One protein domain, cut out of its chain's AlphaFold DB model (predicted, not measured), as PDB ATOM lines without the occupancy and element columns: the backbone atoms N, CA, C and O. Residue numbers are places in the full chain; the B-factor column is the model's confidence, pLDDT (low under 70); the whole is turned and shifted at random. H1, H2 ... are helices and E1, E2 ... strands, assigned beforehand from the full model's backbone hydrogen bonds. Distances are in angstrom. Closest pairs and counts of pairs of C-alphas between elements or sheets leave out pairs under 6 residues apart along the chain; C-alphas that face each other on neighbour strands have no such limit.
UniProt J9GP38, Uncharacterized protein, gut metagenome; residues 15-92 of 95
ATOM      1  N   PHE A  15      76.083  45.524 213.867       73.06
ATOM      2  CA  PHE A  15      75.779  44.893 212.585       73.06
ATOM      3  C   PHE A  15      77.079  44.380 211.956       73.06
ATOM      4  O   PHE A  15      77.875  45.178 211.462       73.06
ATOM      5  N   PRO A  16      77.366  43.067 212.023       74.06
ATOM      6  CA  PRO A  16      78.550  42.513 211.385       74.06
ATOM      7  C   PRO A  16      78.361  42.480 209.868       74.06
ATOM      8  O   PRO A  16      77.389  41.923 209.357       74.06
ATOM      9  N   VAL A  17      79.329  43.042 209.162       75.50
ATOM     10  CA  VAL A  17      79.439  43.056 207.710       75.50
ATOM     11  C   VAL A  17      80.682  42.277 207.341       75.50
ATOM     12  O   VAL A  17      81.772  42.570 207.812       75.50
ATOM     13  N   GLU A  18      80.540  41.301 206.462       75.25
ATOM     14  CA  GLU A  18      81.693  40.663 205.843       75.25
ATOM     15  C   GLU A  18      82.055  41.405 204.556       75.25
ATOM     16  O   GLU A  18      81.244  41.482 203.638       75.25
ATOM     17  N   LEU A  19      83.250  41.985 204.522       72.44
ATOM     18  CA  LEU A  19      83.817  42.640 203.349       72.44
ATOM     19  C   LEU A  19      84.313  41.598 202.339       72.44
ATOM     20  O   LEU A  19      84.666  40.480 202.728       72.44
ATOM     21  N   PRO A  20      84.421  41.968 201.053       62.19
ATOM     22  CA  PRO A  20      84.867  41.072 199.984       62.19
ATOM     23  C   PRO A  20      86.287  40.534 200.178       62.19
ATOM     24  O   PRO A  20      86.576  39.413 199.766       62.19
ATOM     25  N   ASP A  21      87.150  41.285 200.867       65.81
ATOM     26  CA  ASP A  21      88.506  40.856 201.228       65.81
ATOM     27  C   ASP A  21      88.509  39.714 202.277       65.81
ATOM     28  O   ASP A  21      89.551  39.244 202.725       65.81
ATOM     29  N   GLY A  22      87.327  39.262 202.720       69.56
ATOM     30  CA  GLY A  22      87.145  38.296 203.806       69.56
ATOM     31  C   GLY A  22      87.250  38.929 205.194       69.56
ATOM     32  O   GLY A  22      87.151  38.246 206.213       69.56
ATOM     33  N   THR A  23      87.434  40.247 205.248       75.12
ATOM     34  CA  THR A  23      87.492  41.003 206.494       75.12
ATOM     35  C   THR A  23      86.085  41.192 207.045       75.12
ATOM     36  O   THR A  23      85.259  41.867 206.444       75.12
ATOM     37  N   THR A  24      85.794  40.651 208.222       78.44
ATOM     38  CA  THR A  24      84.547  40.981 208.918       78.44
ATOM     39  C   THR A  24      84.720  42.293 209.670       78.44
ATOM     40  O   THR A  24      85.584  42.371 210.539       78.44
ATOM     41  N   VAL A  25      83.901  43.298 209.354       79.25
ATOM     42  CA  VAL A  25      83.786  44.532 210.128       79.25
ATOM     43  C   VAL A  25      82.516  44.573 210.953       79.25
ATOM     44  O   VAL A  25      81.444  44.206 210.487       79.25
ATOM     45  N   THR A  26      82.613  45.030 212.196       81.38
ATOM     46  CA  THR A  26      81.425  45.168 213.053       81.38
ATOM     47  C   THR A  26      80.975  46.619 213.111       81.38
ATOM     48  O   THR A  26      81.619  47.436 213.771       81.38
ATOM     49  N   LEU A  27      79.862  46.945 212.453       79.06
ATOM     50  CA  LEU A  27      79.250  48.268 212.566       79.06
ATOM     51  C   LEU A  27      78.683  48.460 213.964       79.06
ATOM     52  O   LEU A  27      78.102  47.530 214.533       79.06
ATOM     53  N   ARG A  28      78.827  49.668 214.501       79.56
ATOM     54  CA  ARG A  28      78.119  50.073 215.716       79.56
ATOM     55  C   ARG A  28      76.732  50.598 215.353       79.56
ATOM     56  O   ARG A  28      76.437  50.855 214.189       79.56
ATOM     57  N   GLU A  29      75.895  50.783 216.362       74.50
ATOM     58  CA  GLU A  29      74.657  51.533 216.197       74.50
ATOM     59  C   GLU A  29      74.942  52.934 215.622       74.50
ATOM     60  O   GLU A  29      75.722  53.686 216.220       74.50
ATOM     61  N   PRO A  30      74.333  53.292 214.478       70.19
ATOM     62  CA  PRO A  30      74.489  54.622 213.914       70.19
ATOM     63  C   PRO A  30      73.901  55.660 214.864       70.19
ATOM     64  O   PRO A  30      72.830  55.480 215.445       70.19
ATOM     65  N   THR A  31      74.601  56.778 215.016       74.38
ATOM     66  CA  THR A  31      74.087  57.912 215.778       74.38
ATOM     67  C   THR A  31      72.922  58.567 215.044       74.38
ATOM     68  O   THR A  31      72.765  58.447 213.831       74.38
ATOM     69  N   LYS A  32      72.113  59.338 215.776       71.12
ATOM     70  CA  LYS A  32      70.981  60.070 215.198       71.12
ATOM     71  C   LYS A  32      71.379  60.967 214.012       71.12
ATOM     72  O   LYS A  32      70.646  61.024 213.038       71.12
ATOM     73  N   ALA A  33      72.557  61.591 214.064       70.31
ATOM     74  CA  ALA A  33      73.077  62.407 212.965       70.31
ATOM     75  C   ALA A  33      73.422  61.571 211.718       70.31
ATOM     76  O   ALA A  33      73.125  61.983 210.602       70.31
ATOM     77  N   GLU A  34      73.998  60.378 211.903       71.56
ATOM     78  CA  GLU A  34      74.267  59.430 210.812       71.56
ATOM     79  C   GLU A  34      72.953  58.906 210.215       71.56
ATOM     80  O   GLU A  34      72.813  58.836 209.001       71.56
ATOM     81  N   LEU A  35      71.955  58.621 211.054       71.38
ATOM     82  CA  LEU A  35      70.611  58.228 210.621       71.38
ATOM     83  C   LEU A  35      69.897  59.314 209.818       71.38
ATOM     84  O   LEU A  35      69.229  59.001 208.832       71.38
ATOM     85  N   GLU A  36      70.003  60.570 210.246       71.62
ATOM     86  CA  GLU A  36      69.451  61.709 209.514       71.62
ATOM     87  C   GLU A  36      70.168  61.887 208.175       71.62
ATOM     88  O   GLU A  36      69.490  62.013 207.162       71.62
ATOM     89  N   ALA A  37      71.499  61.761 208.135       69.69
ATOM     90  CA  ALA A  37      72.263  61.790 206.886       69.69
ATOM     91  C   ALA A  37      71.865  60.654 205.926       69.69
ATOM     92  O   ALA A  37      71.703  60.892 204.735       69.69
ATOM     93  N   ILE A  38      71.639  59.436 206.438       68.81
ATOM     94  CA  ILE A  38      71.175  58.281 205.648       68.81
ATOM     95  C   ILE A  38      69.746  58.486 205.124       68.81
ATOM     96  O   ILE A  38      69.461  58.139 203.982       68.81
ATOM     97  N   ASN A  39      68.841  59.041 205.940       67.62
ATOM     98  CA  ASN A  39      67.470  59.338 205.505       67.62
ATOM     99  C   ASN A  39      67.431  60.470 204.466       67.62
ATOM    100  O   ASN A  39      66.635  60.395 203.530       67.62
ATOM    101  N   ASP A  40      68.257  61.504 204.634       65.62
ATOM    102  CA  ASP A  40      68.315  62.670 203.743       65.62
ATOM    103  C   ASP A  40      68.933  62.308 202.384       65.62
ATOM    104  O   ASP A  40      68.383  62.638 201.332       65.62
ATOM    105  N   ALA A  41      69.985  61.487 202.395       59.62
ATOM    106  CA  ALA A  41      70.613  60.936 201.195       59.62
ATOM    107  C   ALA A  41      69.829  59.765 200.560       59.62
ATOM    108  O   ALA A  41      70.340  59.074 199.682       59.62
ATOM    109  N   GLY A  42      68.554  59.570 200.924       52.12
ATOM    110  CA  GLY A  42      67.625  58.642 200.264       52.12
ATOM    111  C   GLY A  42      67.332  58.956 198.786       52.12
ATOM    112  O   GLY A  42      66.507  58.280 198.165       52.12
ATOM    113  N   GLN A  43      67.993  59.959 198.201       56.38
ATOM    114  CA  GLN A  43      68.029  60.195 196.762       56.38
ATOM    115  C   GLN A  43      69.233  59.453 196.167       56.38
ATOM    116  O   GLN A  43      70.370  59.692 196.547       56.38
ATOM    117  N   GLN A  44      68.939  58.522 195.258       54.22
ATOM    118  CA  GLN A  44      69.766  57.444 194.683       54.22
ATOM    119  C   GLN A  44      71.235  57.734 194.297       54.22
ATOM    120  O   GLN A  44      71.946  56.788 193.970       54.22
ATOM    121  N   GLU A  45      71.705  58.978 194.308       55.81
ATOM    122  CA  GLU A  45      73.018  59.359 193.776       55.81
ATOM    123  C   GLU A  45      74.188  59.116 194.754       55.81
ATOM    124  O   GLU A  45      75.309  58.926 194.294       55.81
ATOM    125  N   ASP A  46      73.949  58.984 196.067       66.69
ATOM    126  CA  ASP A  46      75.023  58.875 197.083       66.69
ATOM    127  C   ASP A  46      74.964  57.607 197.962       66.69
ATOM    128  O   ASP A  46      75.502  57.558 199.072       66.69
ATOM    129  N   MET A  47      74.351  56.524 197.465       69.06
ATOM    130  CA  MET A  47      74.310  55.235 198.181       69.06
ATOM    131  C   MET A  47      75.707  54.737 198.580       69.06
ATOM    132  O   MET A  47      75.878  54.197 199.670       69.06
ATOM    133  N   VAL A  48      76.710  54.940 197.726       73.12
ATOM    134  CA  VAL A  48      78.089  54.500 197.971       73.12
ATOM    135  C   VAL A  48      78.749  55.306 199.096       73.12
ATOM    136  O   VAL A  48      79.376  54.736 199.986       73.12
ATOM    137  N   SER A  49      78.539  56.621 199.119       74.69
ATOM    138  CA  SER A  49      79.025  57.500 200.186       74.69
ATOM    139  C   SER A  49      78.377  57.172 201.530       74.69
ATOM    140  O   SER A  49      79.050  57.171 202.561       74.69
ATOM    141  N   LEU A  50      77.086  56.827 201.535       74.88
ATOM    142  CA  LEU A  50      76.395  56.358 202.737       74.88
ATOM    143  C   LEU A  50      76.944  55.031 203.251       74.88
ATOM    144  O   LEU A  50      77.096  54.861 204.460       74.88
ATOM    145  N   LEU A  51      77.249  54.100 202.348       75.38
ATOM    146  CA  LEU A  51      77.872  52.824 202.690       75.38
ATOM    147  C   LEU A  51      79.250  53.040 203.304       75.38
ATOM    148  O   LEU A  51      79.533  52.476 204.357       75.38
ATOM    149  N   ALA A  52      80.060  53.908 202.703       78.56
ATOM    150  CA  ALA A  52      81.368  54.289 203.217       78.56
ATOM    151  C   ALA A  52      81.280  54.951 204.599       78.56
ATOM    152  O   ALA A  52      82.047  54.605 205.498       78.56
ATOM    153  N   LEU A  53      80.306  55.841 204.809       77.50
ATOM    154  CA  LEU A  53      80.049  56.479 206.101       77.50
ATOM    155  C   LEU A  53      79.621  55.450 207.161       77.50
ATOM    156  O   LEU A  53      80.192  55.403 208.250       77.50
ATOM    157  N   ALA A  54      78.652  54.596 206.827       76.31
ATOM    158  CA  ALA A  54      78.151  53.545 207.707       76.31
ATOM    159  C   ALA A  54      79.250  52.542 208.066       76.31
ATOM    160  O   ALA A  54      79.419  52.202 209.233       76.31
ATOM    161  N   LEU A  55      80.033  52.109 207.075       77.88
ATOM    162  CA  LEU A  55      81.161  51.209 207.273       77.88
ATOM    163  C   LEU A  55      82.282  51.861 208.059       77.88
ATOM    164  O   LEU A  55      82.862  51.186 208.902       77.88
ATOM    165  N   SER A  56      82.536  53.156 207.872       78.19
ATOM    166  CA  SER A  56      83.478  53.921 208.698       78.19
ATOM    167  C   SER A  56      83.041  54.014 210.159       78.19
ATOM    168  O   SER A  56      83.877  54.100 211.055       78.19
ATOM    169  N   ALA A  57      81.738  53.922 210.432       74.12
ATOM    170  CA  ALA A  57      81.174  53.862 211.777       74.12
ATOM    171  C   ALA A  57      81.283  52.460 212.418       74.12
ATOM    172  O   ALA A  57      80.414  52.037 213.185       74.12
ATOM    173  N   ASN A  58      82.349  51.715 212.130       81.56
ATOM    174  CA  ASN A  58      82.608  50.424 212.757       81.56
ATOM    175  C   ASN A  58      83.328  50.550 214.107       81.56
ATOM    176  O   ASN A  58      83.940  51.562 214.445       81.56
ATOM    177  N   LEU A  59      83.256  49.478 214.893       78.00
ATOM    178  CA  LEU A  59      83.944  49.359 216.180       78.00
ATOM    179  C   LEU A  59      85.458  49.151 216.047       78.00
ATOM    180  O   LEU A  59      86.184  49.344 217.017       78.00
ATOM    181  N   GLU A  60      85.938  48.753 214.871       79.75
ATOM    182  CA  GLU A  60      87.362  48.537 214.596       79.75
ATOM    183  C   GLU A  60      88.125  49.839 214.318       79.75
ATOM    184  O   GLU A  60      89.354  49.820 214.280       79.75
ATOM    185  N   GLY A  61      87.422  50.962 214.137       74.69
ATOM    186  CA  GLY A  61      88.005  52.240 213.737       74.69
ATOM    187  C   GLY A  61      88.558  52.244 212.308       74.69
ATOM    188  O   GLY A  61      89.424  53.061 212.002       74.69
ATOM    189  N   LYS A  62      88.108  51.325 211.442       77.06
ATOM    190  CA  LYS A  62      88.489  51.322 210.023       77.06
ATOM    191  C   LYS A  62      87.684  52.372 209.275       77.06
ATOM    192  O   LYS A  62      86.461  52.369 209.360       77.06
ATOM    193  N   THR A  63      88.367  53.213 208.517       77.69
ATOM    194  CA  THR A  63      87.735  54.183 207.624       77.69
ATOM    195  C   THR A  63      87.570  53.555 206.247       77.69
ATOM    196  O   THR A  63      88.493  52.905 205.762       77.69
ATOM    197  N   PHE A  64      86.412  53.764 205.636       78.06
ATOM    198  CA  PHE A  64      86.097  53.338 204.279       78.06
ATOM    199  C   PHE A  64      85.739  54.560 203.442       78.06
ATOM    200  O   PHE A  64      85.056  55.467 203.928       78.06
ATOM    201  N   SER A  65      86.180  54.573 202.193       76.75
ATOM    202  CA  SER A  65      85.894  55.619 201.215       76.75
ATOM    203  C   SER A  65      84.989  55.072 200.117       76.75
ATOM    204  O   SER A  65      84.911  53.867 199.911       76.75
ATOM    205  N   ALA A  66      84.313  55.949 199.371       74.25
ATOM    206  CA  ALA A  66      83.481  55.523 198.242       74.25
ATOM    207  C   ALA A  66      84.276  54.725 197.188       74.25
ATOM    208  O   ALA A  66      83.742  53.809 196.574       74.25
ATOM    209  N   GLU A  67      85.565  55.037 197.041       74.62
ATOM    210  CA  GLU A  67      86.507  54.370 196.137       74.62
ATOM    211  C   GLU A  67      86.718  52.889 196.487       74.62
ATOM    212  O   GLU A  67      86.883  52.071 195.587       74.62
ATOM    213  N   ASP A  68      86.637  52.521 197.773       71.19
ATOM    214  CA  ASP A  68      86.701  51.117 198.205       71.19
ATOM    215  C   ASP A  68      85.495  50.318 197.702       71.19
ATOM    216  O   ASP A  68      85.547  49.092 197.644       71.19
ATOM    217  N   PHE A  69      84.407  51.005 197.341       72.31
ATOM    218  CA  PHE A  69      83.162  50.401 196.893       72.31
ATOM    219  C   PHE A  69      82.944  50.463 195.377       72.31
ATOM    220  O   PHE A  69      81.931  49.955 194.894       72.31
ATOM    221  N   ASP A  70      83.875  51.051 194.622       66.81
ATOM    222  CA  ASP A  70      83.776  51.196 193.161       66.81
ATOM    223  C   ASP A  70      83.778  49.826 192.448       66.81
ATOM    224  O   ASP A  70      83.127  49.632 191.423       66.81
ATOM    225  N   GLU A  71      84.429  48.823 193.053       65.94
ATOM    226  CA  GLU A  71      84.457  47.441 192.557       65.94
ATOM    227  C   GLU A  71      83.169  46.642 192.849       65.94
ATOM    228  O   GLU A  71      83.010  45.520 192.358       65.94
ATOM    229  N   PHE A  72      82.232  47.187 193.632       67.00
ATOM    230  CA  PHE A  72      81.012  46.473 194.009       67.00
ATOM    231  C   PHE A  72      79.927  46.612 192.949       67.00
ATOM    232  O   PHE A  72      79.677  47.675 192.380       67.00
ATOM    233  N   SER A  73      79.179  45.529 192.740       71.75
ATOM    234  CA  SER A  73      78.010  45.596 191.870       71.75
ATOM    235  C   SER A  73      76.912  46.444 192.519       71.75
ATOM    236  O   SER A  73      76.622  46.291 193.705       71.75
ATOM    237  N   VAL A  74      76.196  47.241 191.721       72.00
ATOM    238  CA  VAL A  74      75.011  48.015 192.160       72.00
ATOM    239  C   VAL A  74      74.028  47.156 192.971       72.00
ATOM    240  O   VAL A  74      73.466  47.603 193.965       72.00
ATOM    241  N   THR A  75      73.862  45.887 192.592       72.81
ATOM    242  CA  THR A  75      73.030  44.909 193.310       72.81
ATOM    243  C   THR A  75      73.515  44.624 194.734       72.81
ATOM    244  O   THR A  75      72.694  44.459 195.632       72.81
ATOM    245  N   GLU A  76      74.826  44.543 194.959       72.25
ATOM    246  CA  GLU A  76      75.413  44.287 196.281       72.25
ATOM    247  C   GLU A  76      75.294  45.519 197.176       72.25
ATOM    248  O   GLU A  76      74.898  45.403 198.336       72.25
ATOM    249  N   LEU A  77      75.538  46.699 196.603       73.75
ATOM    250  CA  LEU A  77      75.341  47.986 197.268       73.75
ATOM    251  C   LEU A  77      73.875  48.163 197.693       73.75
ATOM    252  O   LEU A  77      73.597  48.536 198.832       73.75
ATOM    253  N   LEU A  78      72.929  47.801 196.819       73.44
ATOM    254  CA  LEU A  78      71.495  47.771 197.127       73.44
ATOM    255  C   LEU A  78      71.164  46.778 198.245       73.44
ATOM    256  O   LEU A  78      70.429  47.130 199.164       73.44
ATOM    257  N   GLN A  79      71.702  45.555 198.198       76.06
ATOM    258  CA  GLN A  79      71.460  44.548 199.237       76.06
ATOM    259  C   GLN A  79      71.976  44.993 200.601       76.06
ATOM    260  O   GLN A  79      71.265  44.833 201.595       76.06
ATOM    261  N   PHE A  80      73.175  45.576 200.657       75.75
ATOM    262  CA  PHE A  80      73.679  46.154 201.894       75.75
ATOM    263  C   PHE A  80      72.788  47.301 202.348       75.75
ATOM    264  O   PHE A  80      72.351  47.298 203.493       75.75
ATOM    265  N   SER A  81      72.520  48.279 201.478       74.56
ATOM    266  CA  SER A  81      71.728  49.462 201.826       74.56
ATOM    267  C   SER A  81      70.375  49.059 202.415       74.56
ATOM    268  O   SER A  81      69.958  49.582 203.449       74.56
ATOM    269  N   GLN A  82      69.735  48.055 201.820       74.69
ATOM    270  CA  GLN A  82      68.452  47.539 202.270       74.69
ATOM    271  C   GLN A  82      68.566  46.791 203.606       74.69
ATOM    272  O   GLN A  82      67.763  47.044 204.499       74.69
ATOM    273  N   ALA A  83      69.585  45.946 203.791       75.75
ATOM    274  CA  ALA A  83      69.827  45.241 205.056       75.75
ATOM    275  C   ALA A  83      70.198  46.194 206.206       75.75
ATOM    276  O   ALA A  83      69.753  46.014 207.337       75.75
ATOM    277  N   TYR A  84      70.986  47.228 205.916       74.81
ATOM    278  CA  TYR A  84      71.375  48.250 206.880       74.81
ATOM    279  C   TYR A  84      70.200  49.166 207.241       74.81
ATOM    280  O   TYR A  84      70.005  49.492 208.408       74.81
ATOM    281  N   THR A  85      69.357  49.512 206.266       74.12
ATOM    282  CA  THR A  85      68.096  50.230 206.509       74.12
ATOM    283  C   THR A  85      67.135  49.402 207.366       74.12
ATOM    284  O   THR A  85      66.501  49.947 208.268       74.12
ATOM    285  N   ASP A  86      67.034  48.092 207.128       75.62
ATOM    286  CA  ASP A  86      66.219  47.180 207.942       75.62
ATOM    287  C   ASP A  86      66.736  47.121 209.388       75.62
ATOM    288  O   ASP A  86      65.970  47.332 210.325       75.62
ATOM    289  N   PHE A  87      68.055  46.993 209.566       75.31
ATOM    290  CA  PHE A  87      68.713  47.052 210.874       75.31
ATOM    291  C   PHE A  87      68.443  48.371 211.615       75.31
ATOM    292  O   PHE A  87      68.118  48.374 212.802       75.31
ATOM    293  N   ILE A  88      68.536  49.501 210.912       72.44
ATOM    294  CA  ILE A  88      68.213  50.825 211.452       72.44
ATOM    295  C   ILE A  88      66.750  50.905 211.887       72.44
ATOM    296  O   ILE A  88      66.470  51.404 212.975       72.44
ATOM    297  N   ASN A  89      65.821  50.422 211.061       73.44
ATOM    298  CA  ASN A  89      64.395  50.425 211.377       73.44
ATOM    299  C   ASN A  89      64.058  49.480 212.541       73.44
ATOM    300  O   ASN A  89      63.159  49.789 213.321       73.44
ATOM    301  N   GLU A  90      64.771  48.359 212.693       72.94
ATOM    302  CA  GLU A  90      64.654  47.485 213.868       72.94
ATOM    303  C   GLU A  90      65.130  48.182 215.153       72.94
ATOM    304  O   GLU A  90      64.525  47.996 216.211       72.94
ATOM    305  N   LEU A  91      66.196  48.987 215.081       70.19
ATOM    306  CA  LEU A  91      66.732  49.731 216.228       70.19
ATOM    307  C   LEU A  91      65.900  50.969 216.583       70.19
ATOM    308  O   LEU A  91      65.676  51.257 217.760       70.19
ATOM    309  N   TYR A  92      65.438  51.692 215.567       69.06
ATOM    310  CA  TYR A  92      64.694  52.940 215.680       69.06
ATOM    311  C   TYR A  92      63.373  52.834 214.909       69.06
ATOM    312  O   TYR A  92      63.203  53.504 213.884       69.06
TER     313      TYR A  92
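AT A GLANCE: This is residues 15 to 92 of the 95 residues of an uncharacterized protein of gut metagenome (UniProt J9GP38). A hairpin of two strands, E1 and E2, covers one edge of a compact body in which long H4 crosses H2; H1 lies side by side with H2, and short H3 packs on H2. The 78 printed residues, mostly helix, run E1, E2, H1, H2, H3, H4, with the sheet antiparallel; the radius of gyration of the C-alphas is 11.6 A, the spans 30 by 27 by 18 A.

HOW THE PARTS SIT: In the hairpin of E1, residues 15 to 18, and E2, residues 24 to 28, N 17 and O 25 are within hydrogen-bond range at 2.8 A. The hub is H2, residues 47 to 56. Residues 77 to 81 of H4, residues 74 to 91, touch H2 at a steep tilt of 57 degrees, closest C-alphas Leu 51 and Ser 81, 7.1 A. H3, residues 66 to 69, touches H2, closest C-alphas Ser 49 and Ala 66, 5.2 A. H1, residues 32 to 40, and H2 form a helical hairpin and only just touch, with 3 pairs of C-alphas within 8 A, closest Ile 38 and Leu 50, 6.3 A. Every O i to N i+4 pair is within hydrogen-bond range in H1, H2 and H4; H3 is too short for one.

IN THESE COORDINATES: E1 begins at C-alpha 15 (75.779, 44.893, 212.585). H4, 25.5 A long, ends at C-alpha 91 (66.732, 49.731, 216.228).

THE WHOLE: The printed part has no cut and no long link. The pLDDT is under 70 at residues 20 to 22, 37 to 47, 70 to 72 and 92.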